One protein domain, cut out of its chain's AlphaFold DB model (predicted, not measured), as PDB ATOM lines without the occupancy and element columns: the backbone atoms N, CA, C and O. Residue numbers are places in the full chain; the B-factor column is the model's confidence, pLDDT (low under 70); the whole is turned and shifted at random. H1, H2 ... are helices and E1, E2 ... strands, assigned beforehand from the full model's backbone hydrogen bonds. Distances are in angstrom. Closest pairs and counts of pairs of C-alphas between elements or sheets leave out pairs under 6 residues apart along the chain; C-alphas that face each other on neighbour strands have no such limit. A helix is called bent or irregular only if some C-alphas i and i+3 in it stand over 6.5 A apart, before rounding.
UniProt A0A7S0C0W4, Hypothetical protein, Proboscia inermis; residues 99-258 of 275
ATOM      1  N   SER A  99      76.019   8.247 169.998       88.81
ATOM      2  CA  SER A  99      76.795   9.317 170.640       88.81
ATOM      3  C   SER A  99      78.125   9.582 169.946       88.81
ATOM      4  O   SER A  99      78.674   8.729 169.247       88.81
ATOM      5  N   ALA A 100      78.703  10.753 170.230       88.56
ATOM      6  CA  ALA A 100      80.082  11.073 169.873       88.56
ATOM      7  C   ALA A 100      81.056   9.956 170.292       88.56
ATOM      8  O   ALA A 100      81.960   9.605 169.541       88.56
ATOM      9  N   VAL A 101      80.824   9.331 171.451       87.44
ATOM     10  CA  VAL A 101      81.663   8.242 171.971       87.44
ATOM     11  C   VAL A 101      81.530   6.996 171.108       87.44
ATOM     12  O   VAL A 101      82.545   6.408 170.737       87.44
ATOM     13  N   GLY A 102      80.299   6.622 170.744       87.50
ATOM     14  CA  GLY A 102      80.040   5.525 169.813       87.50
ATOM     15  C   GLY A 102      80.680   5.759 168.443       87.50
ATOM     16  O   GLY A 102      81.305   4.854 167.899       87.50
ATOM     17  N   LEU A 103      80.611   6.987 167.920       91.00
ATOM     18  CA  LEU A 103      81.215   7.351 166.634       91.00
ATOM     19  C   LEU A 103      82.750   7.318 166.668       91.00
ATOM     20  O   LEU A 103      83.372   6.755 165.770       91.00
ATOM     21  N   VAL A 104      83.368   7.881 167.708       92.00
ATOM     22  CA  VAL A 104      84.833   7.936 167.846       92.00
ATOM     23  C   VAL A 104      85.427   6.556 168.140       92.00
ATOM     24  O   VAL A 104      86.527   6.255 167.679       92.00
ATOM     25  N   ASN A 105      84.722   5.699 168.887       88.69
ATOM     26  CA  ASN A 105      85.232   4.383 169.281       88.69
ATOM     27  C   ASN A 105      84.819   3.235 168.348       88.69
ATOM     28  O   ASN A 105      85.490   2.205 168.375       88.69
ATOM     29  N   GLY A 106      83.769   3.402 167.535       85.50
ATOM     30  CA  GLY A 106      83.121   2.328 166.772       85.50
ATOM     31  C   GLY A 106      84.064   1.500 165.892       85.50
ATOM     32  O   GLY A 106      84.259   0.316 166.153       85.50
ATOM     33  N   ASP A 107      84.685   2.111 164.874       89.44
ATOM     34  CA  ASP A 107      85.735   1.472 164.055       89.44
ATOM     35  C   ASP A 107      87.105   2.125 164.284       89.44
ATOM     36  O   ASP A 107      87.813   2.505 163.345       89.44
ATOM     37  N   GLN A 108      87.501   2.274 165.549       93.00
ATOM     38  CA  GLN A 108      88.835   2.751 165.905       93.00
ATOM     39  C   GLN A 108      89.835   1.596 165.974       93.00
ATOM     40  O   GLN A 108      89.619   0.596 166.652       93.00
ATOM     41  N   LYS A 109      90.971   1.754 165.287       93.25
ATOM     42  CA  LYS A 109      92.124   0.847 165.397       93.25
ATOM     43  C   LYS A 109      93.364   1.613 165.818       93.25
ATOM     44  O   LYS A 109      93.565   2.737 165.360       93.25
ATOM     45  N   SER A 110      94.174   1.000 166.672       93.56
ATOM     46  CA  SER A 110      95.444   1.560 167.136       93.56
ATOM     47  C   SER A 110      96.616   0.918 166.401       93.56
ATOM     48  O   SER A 110      96.613  -0.288 166.144       93.56
ATOM     49  N   PHE A 111      97.610   1.733 166.067       93.81
ATOM     50  CA  PHE A 111      98.813   1.345 165.345       93.81
ATOM     51  C   PHE A 111     100.031   1.860 166.110       93.81
ATOM     52  O   PHE A 111     100.167   3.067 166.304       93.81
ATOM     53  N   SER A 112     100.897   0.946 166.541       93.75
ATOM     54  CA  SER A 112     102.116   1.276 167.280       93.75
ATOM     55  C   SER A 112     103.273   1.560 166.332       93.75
ATOM     56  O   SER A 112     103.531   0.782 165.408       93.75
ATOM     57  N   TYR A 113     103.984   2.655 166.589       91.88
ATOM     58  CA  TYR A 113     105.140   3.087 165.814       91.88
ATOM     59  C   TYR A 113     106.351   3.292 166.719       91.88
ATOM     60  O   TYR A 113     106.264   3.935 167.763       91.88
ATOM     61  N   GLU A 114     107.493   2.781 166.271       91.75
ATOM     62  CA  GLU A 114     108.800   2.990 166.886       91.75
ATOM     63  C   GLU A 114     109.789   3.330 165.767       91.75
ATOM     64  O   GLU A 114     110.357   2.452 165.116       91.75
ATOM     65  N   VAL A 115     109.917   4.624 165.462       89.44
ATOM     66  CA  VAL A 115     110.849   5.119 164.444       89.44
ATOM     67  C   VAL A 115     112.107   5.622 165.137       89.44
ATOM     68  O   VAL A 115     112.052   6.550 165.943       89.44
ATOM     69  N   ASN A 116     113.259   5.028 164.814       84.62
ATOM     70  CA  ASN A 116     114.538   5.419 165.404       84.62
ATOM     71  C   ASN A 116     114.847   6.903 165.130       84.62
ATOM     72  O   ASN A 116     114.869   7.331 163.976       84.62
ATOM     73  N   GLY A 117     115.072   7.687 166.188       81.69
ATOM     74  CA  GLY A 117     115.293   9.136 166.095       81.69
ATOM     75  C   GLY A 117     114.067   9.953 165.657       81.69
ATOM     76  O   GLY A 117     114.210  11.137 165.344       81.69
ATOM     77  N   GLY A 118     112.882   9.335 165.619       86.38
ATOM     78  CA  GLY A 118     111.622   9.933 165.184       86.38
ATOM     79  C   GLY A 118     110.488   9.718 166.187       86.38
ATOM     80  O   GLY A 118     110.689   9.713 167.401       86.38
ATOM     81  N   PHE A 119     109.270   9.585 165.667       89.00
ATOM     82  CA  PHE A 119     108.077   9.369 166.479       89.00
ATOM     83  C   PHE A 119     108.065   7.976 167.133       89.00
ATOM     84  O   PHE A 119     108.275   6.958 166.468       89.00
ATOM     85  N   VAL A 120     107.747   7.949 168.430       90.00
ATOM     86  CA  VAL A 120     107.487   6.735 169.210       90.00
ATOM     87  C   VAL A 120     106.143   6.898 169.907       90.00
ATOM     88  O   VAL A 120     105.953   7.852 170.665       90.00
ATOM     89  N   GLY A 121     105.212   5.986 169.643       90.50
ATOM     90  CA  GLY A 121     103.887   6.011 170.249       90.50
ATOM     91  C   GLY A 121     102.811   5.341 169.407       90.50
ATOM     92  O   GLY A 121     103.054   4.845 168.304       90.50
ATOM     93  N   ASP A 122     101.596   5.360 169.943       93.25
ATOM     94  CA  ASP A 122     100.425   4.774 169.300       93.25
ATOM     95  C   ASP A 122      99.601   5.842 168.581       93.25
ATOM     96  O   ASP A 122      99.329   6.919 169.119       93.25
ATOM     97  N   ILE A 123      99.152   5.519 167.372       94.75
ATOM     98  CA  ILE A 123      98.217   6.334 166.599       94.75
ATOM     99  C   ILE A 123      96.898   5.584 166.485       94.75
ATOM    100  O   ILE A 123      96.844   4.470 165.965       94.75
ATOM    101  N   GLY A 124      95.819   6.205 166.946       95.50
ATOM    102  CA  GLY A 124      94.466   5.743 166.691       95.50
ATOM    103  C   GLY A 124      93.929   6.271 165.363       95.50
ATOM    104  O   GLY A 124      94.112   7.439 165.029       95.50
ATOM    105  N   PHE A 125      93.215   5.423 164.625       96.62
ATOM    106  CA  PHE A 125      92.505   5.803 163.408       96.62
ATOM    107  C   PHE A 125      91.090   5.215 163.408       96.62
ATOM    108  O   PHE A 125      90.907   4.000 163.242       96.62
ATOM    109  N   ALA A 126      90.108   6.088 163.607       95.56
ATOM    110  CA  ALA A 126      88.683   5.803 163.548       95.56
ATOM    111  C   ALA A 126      88.110   6.110 162.159       95.56
ATOM    112  O   ALA A 126      88.607   6.990 161.453       95.56
ATOM    113  N   VAL A 127      87.076   5.369 161.762       93.50
ATOM    114  CA  VAL A 127      86.365   5.565 160.493       93.50
ATOM    115  C   VAL A 127      84.862   5.560 160.754       93.50
ATOM    116  O   VAL A 127      84.351   4.663 161.418       93.50
ATOM    117  N   VAL A 128      84.159   6.547 160.206       92.19
ATOM    118  CA  VAL A 128      82.696   6.591 160.141       92.19
ATOM    119  C   VAL A 128      82.298   6.587 158.672       92.19
ATOM    120  O   VAL A 128      82.561   7.537 157.941       92.19
ATOM    121  N   GLU A 129      81.670   5.503 158.231       88.62
ATOM    122  CA  GLU A 129      81.186   5.340 156.859       88.62
ATOM    123  C   GLU A 129      79.704   5.683 156.779       88.62
ATOM    124  O   GLU A 129      78.872   4.973 157.340       88.62
ATOM    125  N   THR A 130      79.365   6.734 156.047       86.69
ATOM    126  CA  THR A 130      77.997   7.247 155.945       86.69
ATOM    127  C   THR A 130      77.622   7.510 154.492       86.69
ATOM    128  O   THR A 130      78.469   7.751 153.636       86.69
ATOM    129  N   THR A 131      76.331   7.468 154.184       83.62
ATOM    130  CA  THR A 131      75.799   7.974 152.907       83.62
ATOM    131  C   THR A 131      75.549   9.478 152.942       83.62
ATOM    132  O   THR A 131      75.459  10.109 151.892       83.62
ATOM    133  N   ASP A 132      75.424  10.036 154.146       85.19
ATOM    134  CA  ASP A 132      75.163  11.445 154.412       85.19
ATOM    135  C   ASP A 132      76.226  11.967 155.383       85.19
ATOM    136  O   ASP A 132      76.172  11.756 156.597       85.19
ATOM    137  N   ASP A 133      77.268  12.556 154.808       88.75
ATOM    138  CA  ASP A 133      78.406  13.114 155.529       88.75
ATOM    139  C   ASP A 133      78.036  14.385 156.293       88.75
ATOM    140  O   ASP A 133      78.580  14.616 157.371       88.75
ATOM    141  N   VAL A 134      77.060  15.155 155.803       88.50
ATOM    142  CA  VAL A 134      76.637  16.426 156.411       88.50
ATOM    143  C   VAL A 134      76.132  16.204 157.835       88.50
ATOM    144  O   VAL A 134      76.561  16.896 158.752       88.50
ATOM    145  N   VAL A 135      75.334  15.154 158.053       87.00
ATOM    146  CA  VAL A 135      74.790  14.800 159.378       87.00
ATOM    147  C   VAL A 135      75.885  14.553 160.423       87.00
ATOM    148  O   VAL A 135      75.698  14.850 161.603       87.00
ATOM    149  N   ILE A 136      77.030  13.998 160.015       90.94
ATOM    150  CA  ILE A 136      78.160  13.754 160.921       90.94
ATOM    151  C   ILE A 136      79.018  15.018 161.060       90.94
ATOM    152  O   ILE A 136      79.484  15.327 162.156       90.94
ATOM    153  N   MET A 137      79.185  15.778 159.979       90.62
ATOM    154  CA  MET A 137      79.931  17.038 159.972       90.62
ATOM    155  C   MET A 137      79.283  18.116 160.852       90.62
ATOM    156  O   MET A 137      79.988  18.831 161.559       90.62
ATOM    157  N   ASP A 138      77.955  18.173 160.930       90.56
ATOM    158  CA  ASP A 138      77.239  19.089 161.833       90.56
ATOM    159  C   ASP A 138      77.520  18.803 163.325       90.56
ATOM    160  O   ASP A 138      77.229  19.620 164.200       90.56
ATOM    161  N   ARG A 139      78.139  17.654 163.630       90.44
ATOM    162  CA  ARG A 139      78.490  17.197 164.981       90.44
ATOM    163  C   ARG A 139      79.972  17.392 165.322       90.44
ATOM    164  O   ARG A 139      80.417  16.937 166.371       90.44
ATOM    165  N   ILE A 140      80.755  18.100 164.499       89.38
ATOM    166  CA  ILE A 140      82.193  18.352 164.755       89.38
ATOM    167  C   ILE A 140      82.451  18.895 166.166       89.38
ATOM    168  O   ILE A 140      83.397  18.464 166.827       89.38
ATOM    169  N   MET A 141      81.594  19.804 166.643       84.81
ATOM    170  CA  MET A 141      81.760  20.455 167.945       84.81
ATOM    171  C   MET A 141      81.672  19.483 169.129       84.81
ATOM    172  O   MET A 141      82.286  19.748 170.153       84.81
ATOM    173  N   GLU A 142      80.963  18.356 168.998       86.94
ATOM    174  CA  GLU A 142      80.942  17.296 170.021       86.94
ATOM    175  C   GLU A 142      81.960  16.176 169.743       86.94
ATOM    176  O   GLU A 142      82.451  15.546 170.679       86.94
ATOM    177  N   LEU A 143      82.327  15.946 168.476       90.69
ATOM    178  CA  LEU A 143      83.268  14.896 168.078       90.69
ATOM    179  C   LEU A 143      84.717  15.237 168.429       90.69
ATOM    180  O   LEU A 143      85.428  14.392 168.965       90.69
ATOM    181  N   ILE A 144      85.163  16.464 168.150       90.19
ATOM    182  CA  ILE A 144      86.549  16.877 168.402       90.19
ATOM    183  C   ILE A 144      86.930  16.734 169.888       90.19
ATOM    184  O   ILE A 144      87.954  16.106 170.170       90.19
ATOM    185  N   PRO A 145      86.139  17.230 170.859       86.31
ATOM    186  CA  PRO A 145      86.477  17.051 172.265       86.31
ATOM    187  C   PRO A 145      86.426  15.590 172.725       86.31
ATOM    188  O   PRO A 145      87.270  15.170 173.518       86.31
ATOM    189  N   GLU A 146      85.498  14.790 172.195       88.69
ATOM    190  CA  GLU A 146      85.455  13.352 172.475       88.69
ATOM    191  C   GLU A 146      86.690  12.622 171.926       88.69
ATOM    192  O   GLU A 146      87.224  11.729 172.583       88.69
ATOM    193  N   MET A 147      87.220  13.030 170.769       91.00
ATOM    194  CA  MET A 147      88.494  12.503 170.272       91.00
ATOM    195  C   MET A 147      89.649  12.812 171.233       91.00
ATOM    196  O   MET A 147      90.504  11.953 171.457       91.00
ATOM    197  N   VAL A 148      89.687  14.005 171.836       87.81
ATOM    198  CA  VAL A 148      90.714  14.339 172.839       87.81
ATOM    199  C   VAL A 148      90.541  13.503 174.111       87.81
ATOM    200  O   VAL A 148      91.533  12.983 174.630       87.81
ATOM    201  N   ALA A 149      89.304  13.306 174.581       85.81
ATOM    202  CA  ALA A 149      89.002  12.414 175.703       85.81
ATOM    203  C   ALA A 149      89.479  10.979 175.423       85.81
ATOM    204  O   ALA A 149      90.269  10.426 176.189       85.81
ATOM    205  N   CYS A 150      89.086  10.418 174.277       88.12
ATOM    206  CA  CYS A 150      89.455   9.071 173.848       88.12
ATOM    207  C   CYS A 150      90.981   8.899 173.756       88.12
ATOM    208  O   CYS A 150      91.525   7.896 174.224       88.12
ATOM    209  N   LYS A 151      91.691   9.903 173.220       87.75
ATOM    210  CA  LYS A 151      93.160   9.927 173.140       87.75
ATOM    211  C   LYS A 151      93.808   9.759 174.519       87.75
ATOM    212  O   LYS A 151      94.701   8.927 174.686       87.75
ATOM    213  N   LYS A 152      93.314  10.501 175.515       84.81
ATOM    214  CA  LYS A 152      93.788  10.440 176.904       84.81
ATOM    215  C   LYS A 152      93.449   9.108 177.572       84.81
ATOM    216  O   LYS A 152      94.329   8.481 178.156       84.81
ATOM    217  N   GLU A 153      92.193   8.675 177.475       86.00
ATOM    218  CA  GLU A 153      91.688   7.442 178.095       86.00
ATOM    219  C   GLU A 153      92.442   6.205 177.580       86.00
ATOM    220  O   GLU A 153      92.856   5.353 178.366       86.00
ATOM    221  N   LYS A 154      92.698   6.142 176.265       87.50
ATOM    222  CA  LYS A 154      93.434   5.042 175.622       87.50
ATOM    223  C   LYS A 154      94.955   5.189 175.670       87.50
ATOM    224  O   LYS A 154      95.648   4.289 175.208       87.50
ATOM    225  N   LYS A 155      95.478   6.296 176.213       88.12
ATOM    226  CA  LYS A 155      96.917   6.616 176.270       88.12
ATOM    227  C   LYS A 155      97.609   6.558 174.899       88.12
ATOM    228  O   LYS A 155      98.780   6.201 174.808       88.12
ATOM    229  N   ILE A 156      96.890   6.928 173.841       89.12
ATOM    230  CA  ILE A 156      97.438   7.006 172.483       89.12
ATOM    231  C   ILE A 156      97.976   8.416 172.220       89.12
ATOM    232  O   ILE A 156      97.512   9.398 172.795       89.12
ATOM    233  N   SER A 157      98.995   8.533 171.374       90.38
ATOM    234  CA  SER A 157      99.692   9.801 171.139       90.38
ATOM    235  C   SER A 157      98.955  10.713 170.163       90.38
ATOM    236  O   SER A 157      99.033  11.932 170.301       90.38
ATOM    237  N   MET A 158      98.260  10.131 169.184       91.31
ATOM    238  CA  MET A 158      97.451  10.842 168.192       91.31
ATOM    239  C   MET A 158      96.170  10.062 167.896       91.31
ATOM    240  O   MET A 158      96.180   8.830 167.935       91.31
ATOM    241  N   LEU A 159      95.081  10.764 167.577       94.12
ATOM    242  CA  LEU A 159      93.829  10.146 167.138       94.12
ATOM    243  C   LEU A 159      93.246  10.886 165.933       94.12
ATOM    244  O   LEU A 159      92.977  12.081 165.997       94.12
ATOM    245  N   PHE A 160      92.994  10.143 164.862       96.38
ATOM    246  CA  PHE A 160      92.317  10.617 163.659       96.38
ATOM    247  C   PHE A 160      90.928   9.990 163.543       96.38
ATOM    248  O   PHE A 160      90.753   8.820 163.888       96.38
ATOM    249  N   LEU A 161      89.962  10.741 163.012       97.31
ATOM    250  CA  LEU A 161      88.635  10.231 162.663       97.31
ATOM    251  C   LEU A 161      88.316  10.613 161.216       97.31
ATOM    252  O   LEU A 161      88.150  11.789 160.907       97.31
ATOM    253  N   ALA A 162      88.252   9.623 160.330       96.88
ATOM    254  CA  ALA A 162      87.849   9.821 158.944       96.88
ATOM    255  C   ALA A 162      86.332   9.665 158.802       96.88
ATOM    256  O   ALA A 162      85.778   8.639 159.199       96.88
ATOM    257  N   ILE A 163      85.670  10.649 158.196       95.25
ATOM    258  CA  ILE A 163      84.263  10.553 157.795       95.25
ATOM    259  C   ILE A 163      84.250  10.272 156.296       95.25
ATOM    260  O   ILE A 163      84.700  11.090 155.496       95.25
ATOM    261  N   VAL A 164      83.770   9.093 155.916       92.50
ATOM    262  CA  VAL A 164      83.787   8.595 154.540       92.50
ATOM    263  C   VAL A 164      82.369   8.610 153.992       92.50
ATOM    264  O   VAL A 164      81.512   7.860 154.462       92.50
ATOM    265  N   ASN A 165      82.127   9.428 152.966       90.88
ATOM    266  CA  ASN A 165      80.907   9.330 152.181       90.88
ATOM    267  C   ASN A 165      81.046   8.186 151.167       90.88
ATOM    268  O   ASN A 165      81.708   8.331 150.135       90.88
ATOM    269  N   ILE A 166      80.387   7.061 151.446       82.88
ATOM    270  CA  ILE A 166      80.469   5.850 150.614       82.88
ATOM    271  C   ILE A 166      79.741   5.974 149.270       82.88
ATOM    272  O   ILE A 166      80.019   5.208 148.355       82.88
ATOM    273  N   VAL A 167      78.835   6.946 149.130       81.88
ATOM    274  CA  VAL A 167      78.099   7.204 147.881       81.88
ATOM    275  C   VAL A 167      78.902   8.123 146.965       81.88
ATOM    276  O   VAL A 167      79.048   7.852 145.778       81.88
ATOM    277  N   LYS A 168      79.449   9.211 147.514       86.56
ATOM    278  CA  LYS A 168      80.275  10.174 146.769       86.56
ATOM    279  C   LYS A 168      81.704   9.667 146.548       86.56
ATOM    280  O   LYS A 168      82.409  10.246 145.726       86.56
ATOM    281  N   LEU A 169      82.124   8.631 147.283       86.75
ATOM    282  CA  LEU A 169      83.500   8.128 147.359       86.75
ATOM    283  C   LEU A 169      84.496   9.241 147.707       86.75
ATOM    284  O   LEU A 169      85.511   9.435 147.039       86.75
ATOM    285  N   ARG A 170      84.156  10.014 148.742       92.38
ATOM    286  CA  ARG A 170      84.988  11.106 149.260       92.38
ATOM    287  C   ARG A 170      85.088  11.016 150.768       92.38
ATOM    288  O   ARG A 170      84.194  10.454 151.399       92.38
ATOM    289  N   SER A 171      86.139  11.575 151.350       95.06
ATOM    290  CA  SER A 171      86.253  11.635 152.804       95.06
ATOM    291  C   SER A 171      86.880  12.924 153.300       95.06
ATOM    292  O   SER A 171      87.587  13.619 152.571       95.06
ATOM    293  N   CYS A 172      86.629  13.217 154.568       96.19
ATOM    294  CA  CYS A 172      87.331  14.240 155.322       96.19
ATOM    295  C   CYS A 172      87.926  13.637 156.600       96.19
ATOM    296  O   CYS A 172      87.499  12.583 157.079       96.19
ATOM    297  N   LEU A 173      88.939  14.306 157.140       97.38
ATOM    298  CA  LEU A 173      89.660  13.907 158.340       97.38
ATOM    299  C   LEU A 173      89.429  14.928 159.441       97.38
ATOM    300  O   LEU A 173      89.736  16.105 159.262       97.38
ATOM    301  N   LEU A 174      88.946  14.465 160.587       96.38
ATOM    302  CA  LEU A 174      88.903  15.259 161.804       96.38
ATOM    303  C   LEU A 174      90.249  15.203 162.525       96.38
ATOM    304  O   LEU A 174      90.853  14.136 162.683       96.38
ATOM    305  N   LEU A 175      90.700  16.376 162.959       93.44
ATOM    306  CA  LEU A 175      92.001  16.628 163.563       93.44
ATOM    307  C   LEU A 175      91.778  17.219 164.953       93.44
ATOM    308  O   LEU A 175      91.407  18.380 165.080       93.44
ATOM    309  N   CYS A 176      92.002  16.429 166.002       88.25
ATOM    310  CA  CYS A 176      91.734  16.847 167.382       88.25
ATOM    311  C   CYS A 176      92.923  17.525 168.075       88.25
ATOM    312  O   CYS A 176      92.939  17.629 169.299       88.25
ATOM    313  N   GLY A 177      93.954  17.918 167.326       84.81
ATOM    314  CA  GLY A 177      95.090  18.609 167.907       84.81
ATOM    315  C   GLY A 177      96.188  19.001 166.914       84.81
ATOM    316  O   GLY A 177      96.168  18.612 165.741       84.81
ATOM    317  N   PRO A 178      97.181  19.783 167.374       84.19
ATOM    318  CA  PRO A 178      98.226  20.325 166.499       84.19
ATOM    319  C   PRO A 178      99.201  19.272 165.958       84.19
ATOM    320  O   PRO A 178      99.709  19.419 164.847       84.19
ATOM    321  N   SER A 179      99.443  18.190 166.709       87.44
ATOM    322  CA  SER A 179     100.275  17.068 166.244       87.44
ATOM    323  C   SER A 179      99.592  16.316 165.100       87.44
ATOM    324  O   SER A 179     100.216  16.066 164.071       87.44
ATOM    325  N   GLU A 180      98.296  16.037 165.247       91.69
ATOM    326  CA  GLU A 180      97.451  15.427 164.226       91.69
ATOM    327  C   GLU A 180      97.407  16.298 162.968       91.69
ATOM    328  O   GLU A 180      97.622  15.803 161.864       91.69
ATOM    329  N   LYS A 181      97.208  17.613 163.132       90.75
ATOM    330  CA  LYS A 181      97.215  18.575 162.023       90.75
ATOM    331  C   LYS A 181      98.546  18.596 161.274       90.75
ATOM    332  O   LYS A 181      98.543  18.552 160.044       90.75
ATOM    333  N   SER A 182      99.670  18.653 161.990       91.00
ATOM    334  CA  SER A 182     101.003  18.644 161.378       91.00
ATOM    335  C   SER A 182     101.240  17.361 160.581       91.00
ATOM    336  O   SER A 182     101.561  17.438 159.399       91.00
ATOM    337  N   LEU A 183     100.997  16.192 161.183       93.56
ATOM    338  CA  LEU A 183     101.191  14.915 160.499       93.56
ATOM    339  C   LEU A 183     100.262  14.765 159.287       93.56
ATOM    340  O   LEU A 183     100.707  14.353 158.219       93.56
ATOM    341  N   ALA A 184      98.981  15.122 159.420       95.25
ATOM    342  CA  ALA A 184      98.020  15.029 158.323       95.25
ATOM    343  C   ALA A 184      98.390  15.935 157.140       95.25
ATOM    344  O   ALA A 184      98.210  15.534 155.990       95.25
ATOM    345  N   THR A 185      98.936  17.125 157.410       94.31
ATOM    346  CA  THR A 185      99.357  18.073 156.366       94.31
ATOM    347  C   THR A 185     100.489  17.494 155.522       94.31
ATOM    348  O   THR A 185     100.416  17.561 154.295       94.31
ATOM    349  N   ASP A 186     101.467  16.850 156.162       94.44
ATOM    350  CA  ASP A 186     102.586  16.190 155.481       94.44
ATOM    351  C   ASP A 186     102.163  14.893 154.770       94.44
ATOM    352  O   ASP A 186     102.801  14.475 153.806       94.44
ATOM    353  N   CYS A 187     101.085  14.250 155.230       95.06
ATOM    354  CA  CYS A 187     100.573  13.015 154.636       95.06
ATOM    355  C   CYS A 187      99.675  13.251 153.417       95.06
ATOM    356  O   CYS A 187      99.789  12.545 152.413       95.06
ATOM    357  N   PHE A 188      98.712  14.167 153.523       95.38
ATOM    358  CA  PHE A 188      97.558  14.187 152.621       95.38
ATOM    359  C   PHE A 188      97.440  15.454 151.784       95.38
ATOM    360  O   PHE A 188      96.774  15.403 150.746       95.38
ATOM    361  N   HIS A 189      98.094  16.544 152.206       92.81
ATOM    362  CA  HIS A 189      98.081  17.847 151.533       92.81
ATOM    363  C   HIS A 189      96.662  18.350 151.200       92.81
ATOM    364  O   HIS A 189      96.434  18.940 150.145       92.81
ATOM    365  N   GLY A 190      95.697  18.056 152.074       92.25
ATOM    366  CA  GLY A 190      94.300  18.450 151.913       92.25
ATOM    367  C   GLY A 190      94.026  19.879 152.376       92.25
ATOM    368  O   GLY A 190      94.743  20.418 153.222       92.25
ATOM    369  N   GLU A 191      92.955  20.478 151.857       93.38
ATOM    370  CA  GLU A 191      92.496  21.792 152.307       93.38
ATOM    371  C   GLU A 191      91.894  21.710 153.712       93.38
ATOM    372  O   GLU A 191      91.142  20.787 154.035       93.38
ATOM    373  N   LEU A 192      92.230  22.692 154.553       93.19
ATOM    374  CA  LEU A 192      91.743  22.790 155.924       93.19
ATOM    375  C   LEU A 192      90.507  23.687 156.003       93.19
ATOM    376  O   LEU A 192      90.473  24.775 155.436       93.19
ATOM    377  N   SER A 193      89.520  23.262 156.785       90.62
ATOM    378  CA  SER A 193      88.286  24.005 157.053       90.62
ATOM    379  C   SER A 193      87.877  23.880 158.528       90.62
ATOM    380  O   SER A 193      88.582  23.251 159.321       90.62
ATOM    381  N   HIS A 194      86.783  24.548 158.924       84.75
ATOM    382  CA  HIS A 194      86.258  24.561 160.301       84.75
ATOM    383  C   HIS A 194      87.344  24.861 161.347       84.75
ATOM    384  O   HIS A 194      87.662  24.025 162.187       84.75
ATOM    385  N   ASN A 195      87.971  26.038 161.264       81.81
ATOM    386  CA  ASN A 195      89.076  26.438 162.148       81.81
ATOM    387  C   ASN A 195      90.252  25.437 162.180       81.81
ATOM    388  O   ASN A 195      90.947  25.320 163.182       81.81
ATOM    389  N   SER A 196      90.521  24.761 161.057       83.38
ATOM    390  CA  SER A 196      91.539  23.706 160.903       83.38
ATOM    391  C   SER A 196      91.241  22.364 161.580       83.38
ATOM    392  O   SER A 196      92.141  21.526 161.640       83.38
ATOM    393  N   PHE A 197      90.020  22.132 162.065       87.94
ATOM    394  CA  PHE A 197      89.636  20.832 162.623       87.94
ATOM    395  C   PHE A 197      89.326  19.783 161.554       87.94
ATOM    396  O   PHE A 197      89.292  18.596 161.867       87.94
ATOM    397  N   VAL A 198      89.103  20.200 160.307       94.00
ATOM    398  CA  VAL A 198      88.716  19.319 159.201       94.00
ATOM    399  C   VAL A 198      89.718  19.459 158.065       94.00
ATOM    400  O   VAL A 198      90.026  20.580 157.665       94.00
ATOM    401  N   MET A 199      90.167  18.336 157.506       96.81
ATOM    402  CA  MET A 199      90.936  18.274 156.259       96.81
ATOM    403  C   MET A 199      90.170  17.495 155.186       96.81
ATOM    404  O   MET A 199      89.725  16.380 155.451       96.81
ATOM    405  N   ASP A 200      90.048  18.034 153.973       96.44
ATOM    406  CA  ASP A 200      89.508  17.281 152.829       96.44
ATOM    407  C   ASP A 200      90.535  16.243 152.342       96.44
ATOM    408  O   ASP A 200      91.683  16.573 152.043       96.44
ATOM    409  N   LEU A 201      90.136  14.971 152.256       95.50
ATOM    410  CA  LEU A 201      90.987  13.881 151.775       95.50
ATOM    411  C   LEU A 201      90.692  13.485 150.322       95.50
ATOM    412  O   LEU A 201      91.319  12.554 149.795       95.50
ATOM    413  N   GLY A 202      89.782  14.181 149.642       93.56
ATOM    414  CA  GLY A 202      89.421  13.921 148.257       93.56
ATOM    415  C   GLY A 202      88.812  12.531 148.096       93.56
ATOM    416  O   GLY A 202      87.880  12.176 148.803       93.56
ATOM    417  N   LYS A 203      89.332  11.735 147.152       92.56
ATOM    418  CA  LYS A 203      88.790  10.411 146.773       92.56
ATOM    419  C   LYS A 203      89.272   9.237 147.634       92.56
ATOM    420  O   LYS A 203      89.026   8.083 147.299       92.56
ATOM    421  N   ARG A 204      90.020   9.508 148.701       90.94
ATOM    422  CA  ARG A 204      90.548   8.465 149.586       90.94
ATOM    423  C   ARG A 204      89.420   7.949 150.475       90.94
ATOM    424  O   ARG A 204      88.686   8.754 151.037       90.94
ATOM    425  N   VAL A 205      89.270   6.638 150.614       88.88
ATOM    426  CA  VAL A 205      88.150   6.030 151.362       88.88
ATOM    427  C   VAL A 205      88.567   4.819 152.196       88.88
ATOM    428  O   VAL A 205      87.857   4.435 153.121       88.88
ATOM    429  N   SER A 206      89.725   4.218 151.918       86.81
ATOM    430  CA  SER A 206      90.176   2.983 152.551       86.81
ATOM    431  C   SER A 206      91.266   3.242 153.584       86.81
ATOM    432  O   SER A 206      92.394   3.595 153.251       86.81
ATOM    433  N   ARG A 207      90.995   2.938 154.859       90.75
ATOM    434  CA  ARG A 207      92.018   3.006 155.920       90.75
ATOM    435  C   ARG A 207      93.261   2.177 155.613       90.75
ATOM    436  O   ARG A 207      94.374   2.628 155.871       90.75
ATOM    437  N   LYS A 208      93.082   0.972 155.069       86.44
ATOM    438  CA  LYS A 208      94.189   0.039 154.818       86.44
ATOM    439  C   LYS A 208      95.016   0.414 153.590       86.44
ATOM    440  O   LYS A 208      96.205   0.121 153.587       86.44
ATOM    441  N   GLN A 209      94.402   1.014 152.571       82.75
ATOM    442  CA  GLN A 209      95.083   1.344 151.314       82.75
ATOM    443  C   GLN A 209      95.515   2.814 151.256       82.75
ATOM    444  O   GLN A 209      96.657   3.091 150.904       82.75
ATOM    445  N   ASP A 210      94.646   3.741 151.660       89.25
ATOM    446  CA  ASP A 210      94.826   5.173 151.404       89.25
ATOM    447  C   ASP A 210      95.413   5.948 152.590       89.25
ATOM    448  O   ASP A 210      96.097   6.949 152.384       89.25
ATOM    449  N   PHE A 211      95.142   5.525 153.833       92.75
ATOM    450  CA  PHE A 211      95.489   6.313 155.027       92.75
ATOM    451  C   PHE A 211      96.728   5.787 155.759       92.75
ATOM    452  O   PHE A 211      97.746   6.474 155.851       92.75
ATOM    453  N   ILE A 212      96.672   4.553 156.271       94.69
ATOM    454  CA  ILE A 212      97.720   3.998 157.144       94.69
ATOM    455  C   ILE A 212      99.075   3.838 156.437       94.69
ATOM    456  O   ILE A 212     100.090   4.185 157.051       94.69
ATOM    457  N   PRO A 213      99.159   3.371 155.173       93.88
ATOM    458  CA  PRO A 213     100.443   3.283 154.477       93.88
ATOM    459  C   PRO A 213     101.129   4.646 154.311       93.88
ATOM    460  O   PRO A 213     102.340   4.745 154.500       93.88
ATOM    461  N   VAL A 214     100.360   5.700 154.018       95.12
ATOM    462  CA  VAL A 214     100.879   7.066 153.833       95.12
ATOM    463  C   VAL A 214     101.415   7.625 155.148       95.12
ATOM    464  O   VAL A 214     102.557   8.080 155.189       95.12
ATOM    465  N   ILE A 215     100.647   7.492 156.237       95.44
ATOM    466  CA  ILE A 215     101.085   7.877 157.588       95.44
ATOM    467  C   ILE A 215     102.384   7.157 157.954       95.44
ATOM    468  O   ILE A 215     103.360   7.783 158.361       95.44
ATOM    469  N   SER A 216     102.425   5.841 157.750       94.06
ATOM    470  CA  SER A 216     103.597   5.025 158.078       94.06
ATOM    471  C   SER A 216     104.835   5.474 157.293       94.06
ATOM    472  O   SER A 216     105.918   5.582 157.866       94.06
ATOM    473  N   LYS A 217     104.674   5.795 156.002       95.00
ATOM    474  CA  LYS A 217     105.754   6.291 155.140       95.00
ATOM    475  C   LYS A 217     106.299   7.640 155.615       95.00
ATOM    476  O   LYS A 217     107.515   7.819 155.656       95.00
ATOM    477  N   VAL A 218     105.427   8.581 155.973       95.69
ATOM    478  CA  VAL A 218     105.821   9.925 156.434       95.69
ATOM    479  C   VAL A 218     106.554   9.849 157.773       95.69
ATOM    480  O   VAL A 218     107.622  10.440 157.919       95.69
ATOM    481  N   LEU A 219     106.062   9.035 158.713       93.75
ATOM    482  CA  LEU A 219     106.752   8.787 159.983       93.75
ATOM    483  C   LEU A 219     108.154   8.205 159.763       93.75
ATOM    484  O   LEU A 219     109.123   8.703 160.330       93.75
ATOM    485  N   GLN A 220     108.283   7.201 158.889       91.50
ATOM    486  CA  GLN A 220     109.576   6.597 158.539       91.50
ATOM    487  C   GLN A 220     110.520   7.555 157.801       91.50
ATOM    488  O   GLN A 220     111.733   7.389 157.878       91.50
ATOM    489  N   SER A 221     109.981   8.569 157.119       92.19
ATOM    490  CA  SER A 221     110.763   9.595 156.417       92.19
ATOM    491  C   SER A 221     111.318  10.676 157.356       92.19
ATOM    492  O   SER A 221     111.922  11.639 156.891       92.19
ATOM    493  N   GLY A 222     111.140  10.519 158.672       88.44
ATOM    494  CA  GLY A 222     111.722  11.399 159.682       88.44
ATOM    495  C   GLY A 222     110.803  12.528 160.140       88.44
ATOM    496  O   GLY A 222     111.305  13.539 160.630       88.44
ATOM    497  N   TRP A 223     109.479  12.374 160.007       92.81
ATOM    498  CA  TRP A 223     108.534  13.320 160.604       92.81
ATOM    499  C   TRP A 223     108.801  13.475 162.104       92.81
ATOM    500  O   TRP A 223     108.969  12.492 162.836       92.81
ATOM    501  N   LYS A 224     108.819  14.727 162.566       84.44
ATOM    502  CA  LYS A 224     109.015  15.076 163.970       84.44
ATOM    503  C   LYS A 224     107.782  15.775 164.496       84.44
ATOM    504  O   LYS A 224     107.254  16.689 163.868       84.44
ATOM    505  N   ARG A 225     107.371  15.369 165.693       81.88
ATOM    506  CA  ARG A 225     106.293  16.037 166.410       81.88
ATOM    507  C   ARG A 225     106.691  17.498 166.676       81.88
ATOM    508  O   ARG A 225     107.804  17.717 167.154       81.88
ATOM    509  N   PRO A 226     105.820  18.482 166.395       79.25
ATOM    510  CA  PRO A 226     106.087  19.873 166.746       79.25
ATOM    511  C   PRO A 226     106.328  20.031 168.255       79.25
ATOM    512  O   PRO A 226     105.543  19.514 169.052       79.25
ATOM    513  N   ASN A 227     107.399  20.737 168.633       62.25
ATOM    514  CA  ASN A 227     107.770  20.976 170.036       62.25
ATOM    515  C   ASN A 227     107.024  22.174 170.651       62.25
ATOM    516  O   ASN A 227     106.707  22.152 171.837       62.25
ATOM    517  N   ASP A 228     106.697  23.182 169.838       61.78
ATOM    518  CA  ASP A 228     106.041  24.416 170.279       61.78
ATOM    519  C   ASP A 228     104.547  24.354 169.966       61.78
ATOM    520  O   ASP A 228     104.079  24.838 168.933       61.78
ATOM    521  N   ILE A 229     103.787  23.702 170.847       61.56
ATOM    522  CA  ILE A 229     102.332  23.652 170.727       61.56
ATOM    523  C   ILE A 229     101.724  24.643 171.731       61.56
ATOM    524  O   ILE A 229     101.769  24.382 172.937       61.56
ATOM    525  N   PRO A 230     101.174  25.785 171.281       53.56
ATOM    526  CA  PRO A 230     100.517  26.728 172.178       53.56
ATOM    527  C   PRO A 230      99.267  26.095 172.798       53.56
ATOM    528  O   PRO A 230      98.538  25.360 172.133       53.56
ATOM    529  N   ARG A 231      99.011  26.400 174.077       53.44
ATOM    530  CA  ARG A 231      97.773  26.005 174.760       53.44
ATOM    531  C   ARG A 231      96.597  26.775 174.156       53.44
ATOM    532  O   ARG A 231      96.716  27.982 173.931       53.44
ATOM    533  N   GLY A 232      95.490  26.093 173.890       57.12
ATOM    534  CA  GLY A 232      94.260  26.722 173.429       57.12
ATOM    535  C   GLY A 232      93.416  27.301 174.566       57.12
ATOM    536  O   GLY A 232      93.835  27.413 175.721       57.12
ATOM    537  N   LEU A 233      92.201  27.709 174.204       49.34
ATOM    538  CA  LEU A 233      91.175  28.180 175.130       49.34
ATOM    539  C   LEU A 233      90.349  26.984 175.616       49.34
ATOM    540  O   LEU A 233      89.795  26.239 174.810       49.34
ATOM    541  N   SER A 234      90.235  26.824 176.934       54.09
ATOM    542  CA  SER A 234      89.390  25.795 177.547       54.09
ATOM    543  C   SER A 234      87.900  26.080 177.367       54.09
ATOM    544  O   SER A 234      87.449  27.209 177.561       54.09
ATOM    545  N   ALA A 235      87.133  25.033 177.055       54.38
ATOM    546  CA  ALA A 235      85.679  25.067 176.975       54.38
ATOM    547  C   ALA A 235      85.058  23.909 177.772       54.38
ATOM    548  O   ALA A 235      85.635  22.829 177.907       54.38
ATOM    549  N   THR A 236      83.855  24.131 178.297       59.00
ATOM    550  CA  THR A 236      83.034  23.084 178.914       59.00
ATOM    551  C   THR A 236      81.916  22.711 177.949       59.00
ATOM    552  O   THR A 236      81.216  23.592 177.451       59.00
ATOM    553  N   MET A 237      81.738  21.419 177.681       64.88
ATOM    554  CA  MET A 237      80.731  20.900 176.755       64.88
ATOM    555  C   MET A 237      79.961  19.736 177.380       64.88
ATOM    556  O   MET A 237      80.545  18.850 178.000       64.88
ATOM    557  N   GLU A 238      78.640  19.725 177.218       60.09
ATOM    558  CA  GLU A 238      77.793  18.589 177.595       60.09
ATOM    559  C   GLU A 238      77.702  17.595 176.433       60.09
ATOM    560  O   GLU A 238      77.237  17.943 175.347       60.09
ATOM    561  N   LEU A 239      78.122  16.349 176.663       64.19
ATOM    562  CA  LEU A 239      77.903  15.253 175.725       64.19
ATOM    563  C   LEU A 239      76.625  14.500 176.094       64.19
ATOM    564  O   LEU A 239      76.465  14.058 177.233       64.19
ATOM    565  N   LYS A 240      75.751  14.297 175.101       57.59
ATOM    566  CA  LYS A 240      74.380  13.776 175.265       57.59
ATOM    567  C   LYS A 240      74.256  12.452 176.029       57.59
ATOM    568  O   LYS A 240      73.203  12.204 176.600       57.59
ATOM    569  N   GLU A 241      75.293  11.615 176.053       53.97
ATOM    570  CA  GLU A 241      75.210  10.265 176.636       53.97
ATOM    571  C   GLU A 241      76.227   9.987 177.753       53.97
ATOM    572  O   GLU A 241      76.069   9.009 178.476       53.97
ATOM    573  N   LEU A 242      77.259  10.825 177.935       54.84
ATOM    574  CA  LEU A 242      78.406  10.494 178.802       54.84
ATOM    575  C   LEU A 242      78.900  11.643 179.703       54.84
ATOM    576  O   LEU A 242      79.998  11.568 180.254       54.84
ATOM    577  N   GLY A 243      78.066  12.668 179.907       58.47
ATOM    578  CA  GLY A 243      78.291  13.723 180.899       58.47
ATOM    579  C   GLY A 243      79.046  14.949 180.377       58.47
ATOM    580  O   GLY A 243      79.161  15.172 179.170       58.47
ATOM    581  N   LYS A 244      79.518  15.794 181.299       59.41
ATOM    582  CA  LYS A 244      80.227  17.048 180.984       59.41
ATOM    583  C   LYS A 244      81.700  16.760 180.712       59.41
ATOM    584  O   LYS A 244      82.365  16.153 181.551       59.41
ATOM    585  N   LEU A 245      82.210  17.230 179.578       63.53
ATOM    586  CA  LEU A 245      83.639  17.316 179.303       63.53
ATOM    587  C   LEU A 245      84.120  18.748 179.546       63.53
ATOM    588  O   LEU A 245      83.555  19.704 179.018       63.53
ATOM    589  N   GLU A 246      85.198  18.897 180.307       60.56
ATOM    590  CA  GLU A 246      86.055  20.084 180.243       60.56
ATOM    591  C   GLU A 246      87.218  19.749 179.317       60.56
ATOM    592  O   GLU A 246      87.903  18.750 179.519       60.56
ATOM    593  N   VAL A 247      87.362  20.516 178.242       65.38
ATOM    594  CA  VAL A 247      88.149  20.135 177.069       65.38
ATOM    595  C   VAL A 247      88.657  21.395 176.394       65.38
ATOM    596  O   VAL A 247      87.889  22.286 176.037       65.38
ATOM    597  N   ASP A 248      89.962  21.454 176.179       65.44
ATOM    598  CA  ASP A 248      90.551  22.332 175.177       65.44
ATOM    599  C   ASP A 248      90.998  21.446 174.004       65.44
ATOM    600  O   ASP A 248      91.928  20.649 174.158       65.44
ATOM    601  N   PRO A 249      90.334  21.532 172.839       57.94
ATOM    602  CA  PRO A 249      90.671  20.715 171.679       57.94
ATOM    603  C   PRO A 249      92.025  21.073 171.051       57.94
ATOM    604  O   PRO A 249      92.525  20.339 170.207       57.94
ATOM    605  N   ASN A 250      92.628  22.187 171.459       56.66
ATOM    606  CA  ASN A 250      93.969  22.585 171.056       56.66
ATOM    607  C   ASN A 250      94.995  22.389 172.184       56.66
ATOM    608  O   ASN A 250      96.163  22.710 171.976       56.66
ATOM    609  N   ASP A 251      94.605  21.850 173.349       64.75
ATOM    610  CA  ASP A 251      95.531  21.597 174.457       64.75
ATOM    611  C   ASP A 251      96.422  20.384 174.152       64.75
ATOM    612  O   ASP A 251      95.942  19.242 174.147       64.75
ATOM    613  N   PRO A 252      97.740  20.579 173.961       54.69
ATOM    614  CA  PRO A 252      98.662  19.470 173.732       54.69
ATOM    615  C   PRO A 252      98.786  18.526 174.932       54.69
ATOM    616  O   PRO A 252      99.222  17.387 174.758       54.69
ATOM    617  N   TYR A 253      98.416  18.981 176.134       55.88
ATOM    618  CA  TYR A 253      98.533  18.224 177.379       55.88
ATOM    619  C   TYR A 253      97.300  17.363 177.675       55.88
ATOM    620  O   TYR A 253      97.328  16.559 178.607       55.88
ATOM    621  N   GLY A 254      96.224  17.501 176.889       59.78
ATOM    622  CA  GLY A 254      95.017  16.694 177.047       59.78
ATOM    623  C   GLY A 254      94.415  16.824 178.446       59.78
ATOM    624  O   GLY A 254      94.072  15.814 179.074       59.78
ATOM    625  N   ASN A 255      94.292  18.046 178.977       61.66
ATOM    626  CA  ASN A 255      93.567  18.286 180.224       61.66
ATOM    627  C   ASN A 255      92.061  18.115 179.996       61.66
ATOM    628  O   ASN A 255      91.304  19.074 179.960       61.66
ATOM    629  N   VAL A 256      91.655  16.861 179.807       65.50
ATOM    630  CA  VAL A 256      90.269  16.443 179.651       65.50
ATOM    631  C   VAL A 256      89.818  15.696 180.888       65.50
ATOM    632  O   VAL A 256      90.501  14.763 181.334       65.50
ATOM    633  N   THR A 257      88.683  16.105 181.439       64.31
ATOM    634  CA  THR A 257      88.003  15.437 182.549       64.31
ATOM    635  C   THR A 257      86.573  15.123 182.135       64.31
ATOM    636  O   THR A 257      85.786  16.016 181.822       64.31
ATOM    637  N   ARG A 258      86.232  13.829 182.134       70.88
ATOM    638  CA  ARG A 258      84.853  13.363 181.979       70.88
ATOM    639  C   ARG A 258      84.204  13.345 183.353       70.88
ATOM    640  O   ARG A 258      84.579  12.544 184.207       70.88
TER     641      ARG A 258
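What this domain is: This is residues 99 to 258 of the 275 residues of the protein "Hypothetical protein" of Proboscia inermis (UniProt A0A7S0C0W4). A strongly twisted sheet of five strands, E1 to E5, makes the middle of a rounded body of three layers, with H3 on one face of the sheet and H4 and H5 on the other. A small two-strand hairpin, E6 and E7, packs on the side of H3 away from the sheet, and residues 221 to 234, with no named element, lead to it from H5. The printed part has 160 residues, with five named helices and seven named strands in the order H1 E1 E2 H2 H3 E3 E4 H4 E5 H5 E6 E7, of the mixed class. The large sheet has the order E1 E2 E3 E4 E5 and is mixed; E6 and E7 are antiparallel. The whole is compact, with a radius of gyration of the C-alphas of 14.8 A and spans of 41 by 38 by 25 A.

Where its parts are: H1, residues 100 to 105, begins at C-alpha 100 (80.082, 11.073, 169.873). E1 is residues 109 to 114, and E2, residues 120 to 130, is 32.3 A long. H2 is residues 133 to 137; H3, residues 140 to 153, measures 19.7 A. E3, residues 158 to 165, measures 23.1 A, and E4 is residues 170 to 175. H4 is residues 178 to 188, E5 residues 198 to 202. H5, residues 207 to 220, is 18.1 A long and only just irregular: C-alphas 209 and 212 are 6.9 A apart. E6 is residues 235 to 239; E7, residues 243 to 247, ends at C-alpha 247 (88.149, 20.135, 177.069).

How they stand to each other: E1 and E2 form an antiparallel hairpin, with N 111 and O 123 2.8 A apart. E2 and E3 are parallel, with N 126 and O 160 at 2.8 A; with H2 and H3 between them they make a strand-helix-strand unit, its crossover right-handed. E3 and E4 form an antiparallel hairpin, with N 174 and O 161 within hydrogen-bond range at 2.8 A, and E4 and E5 are antiparallel neighbours, with N 173 and O 199 within hydrogen-bond range at 2.8 A. H3, at a height over the sheet of 9.3 A, has H2 on the same face and H5 on the opposite face. H1 only grazes the sheet, with residues 103 to 105, and touches H3, closest at the C-alphas of Ala 100 and Leu 143, 5.3 A. H4 touches H5 through residues 214 to 218 of H5, closest at the C-alphas of Cys 187 and Ile 215, 5.9 A. In the hairpin E6 and E7, N 237 and O 245 are 2.8 A apart; the closest C-alphas of H3 and E7, Pro 145 and Val 247, are 5.9 A apart. Each O i to N i+4 pair is within hydrogen-bond range in H1, H2 and H4, against 9 of 10 in H3 and 6 of 10 in H5.

The domain as a whole: The two C-alphas farthest apart, those of Asn 116 and Lys 240, are 42.2 A apart. The printed part has no cut, and H5 to E6 is the long link. Mean pLDDT of the printed part is 84.2, with residues 227 to 257 under 70.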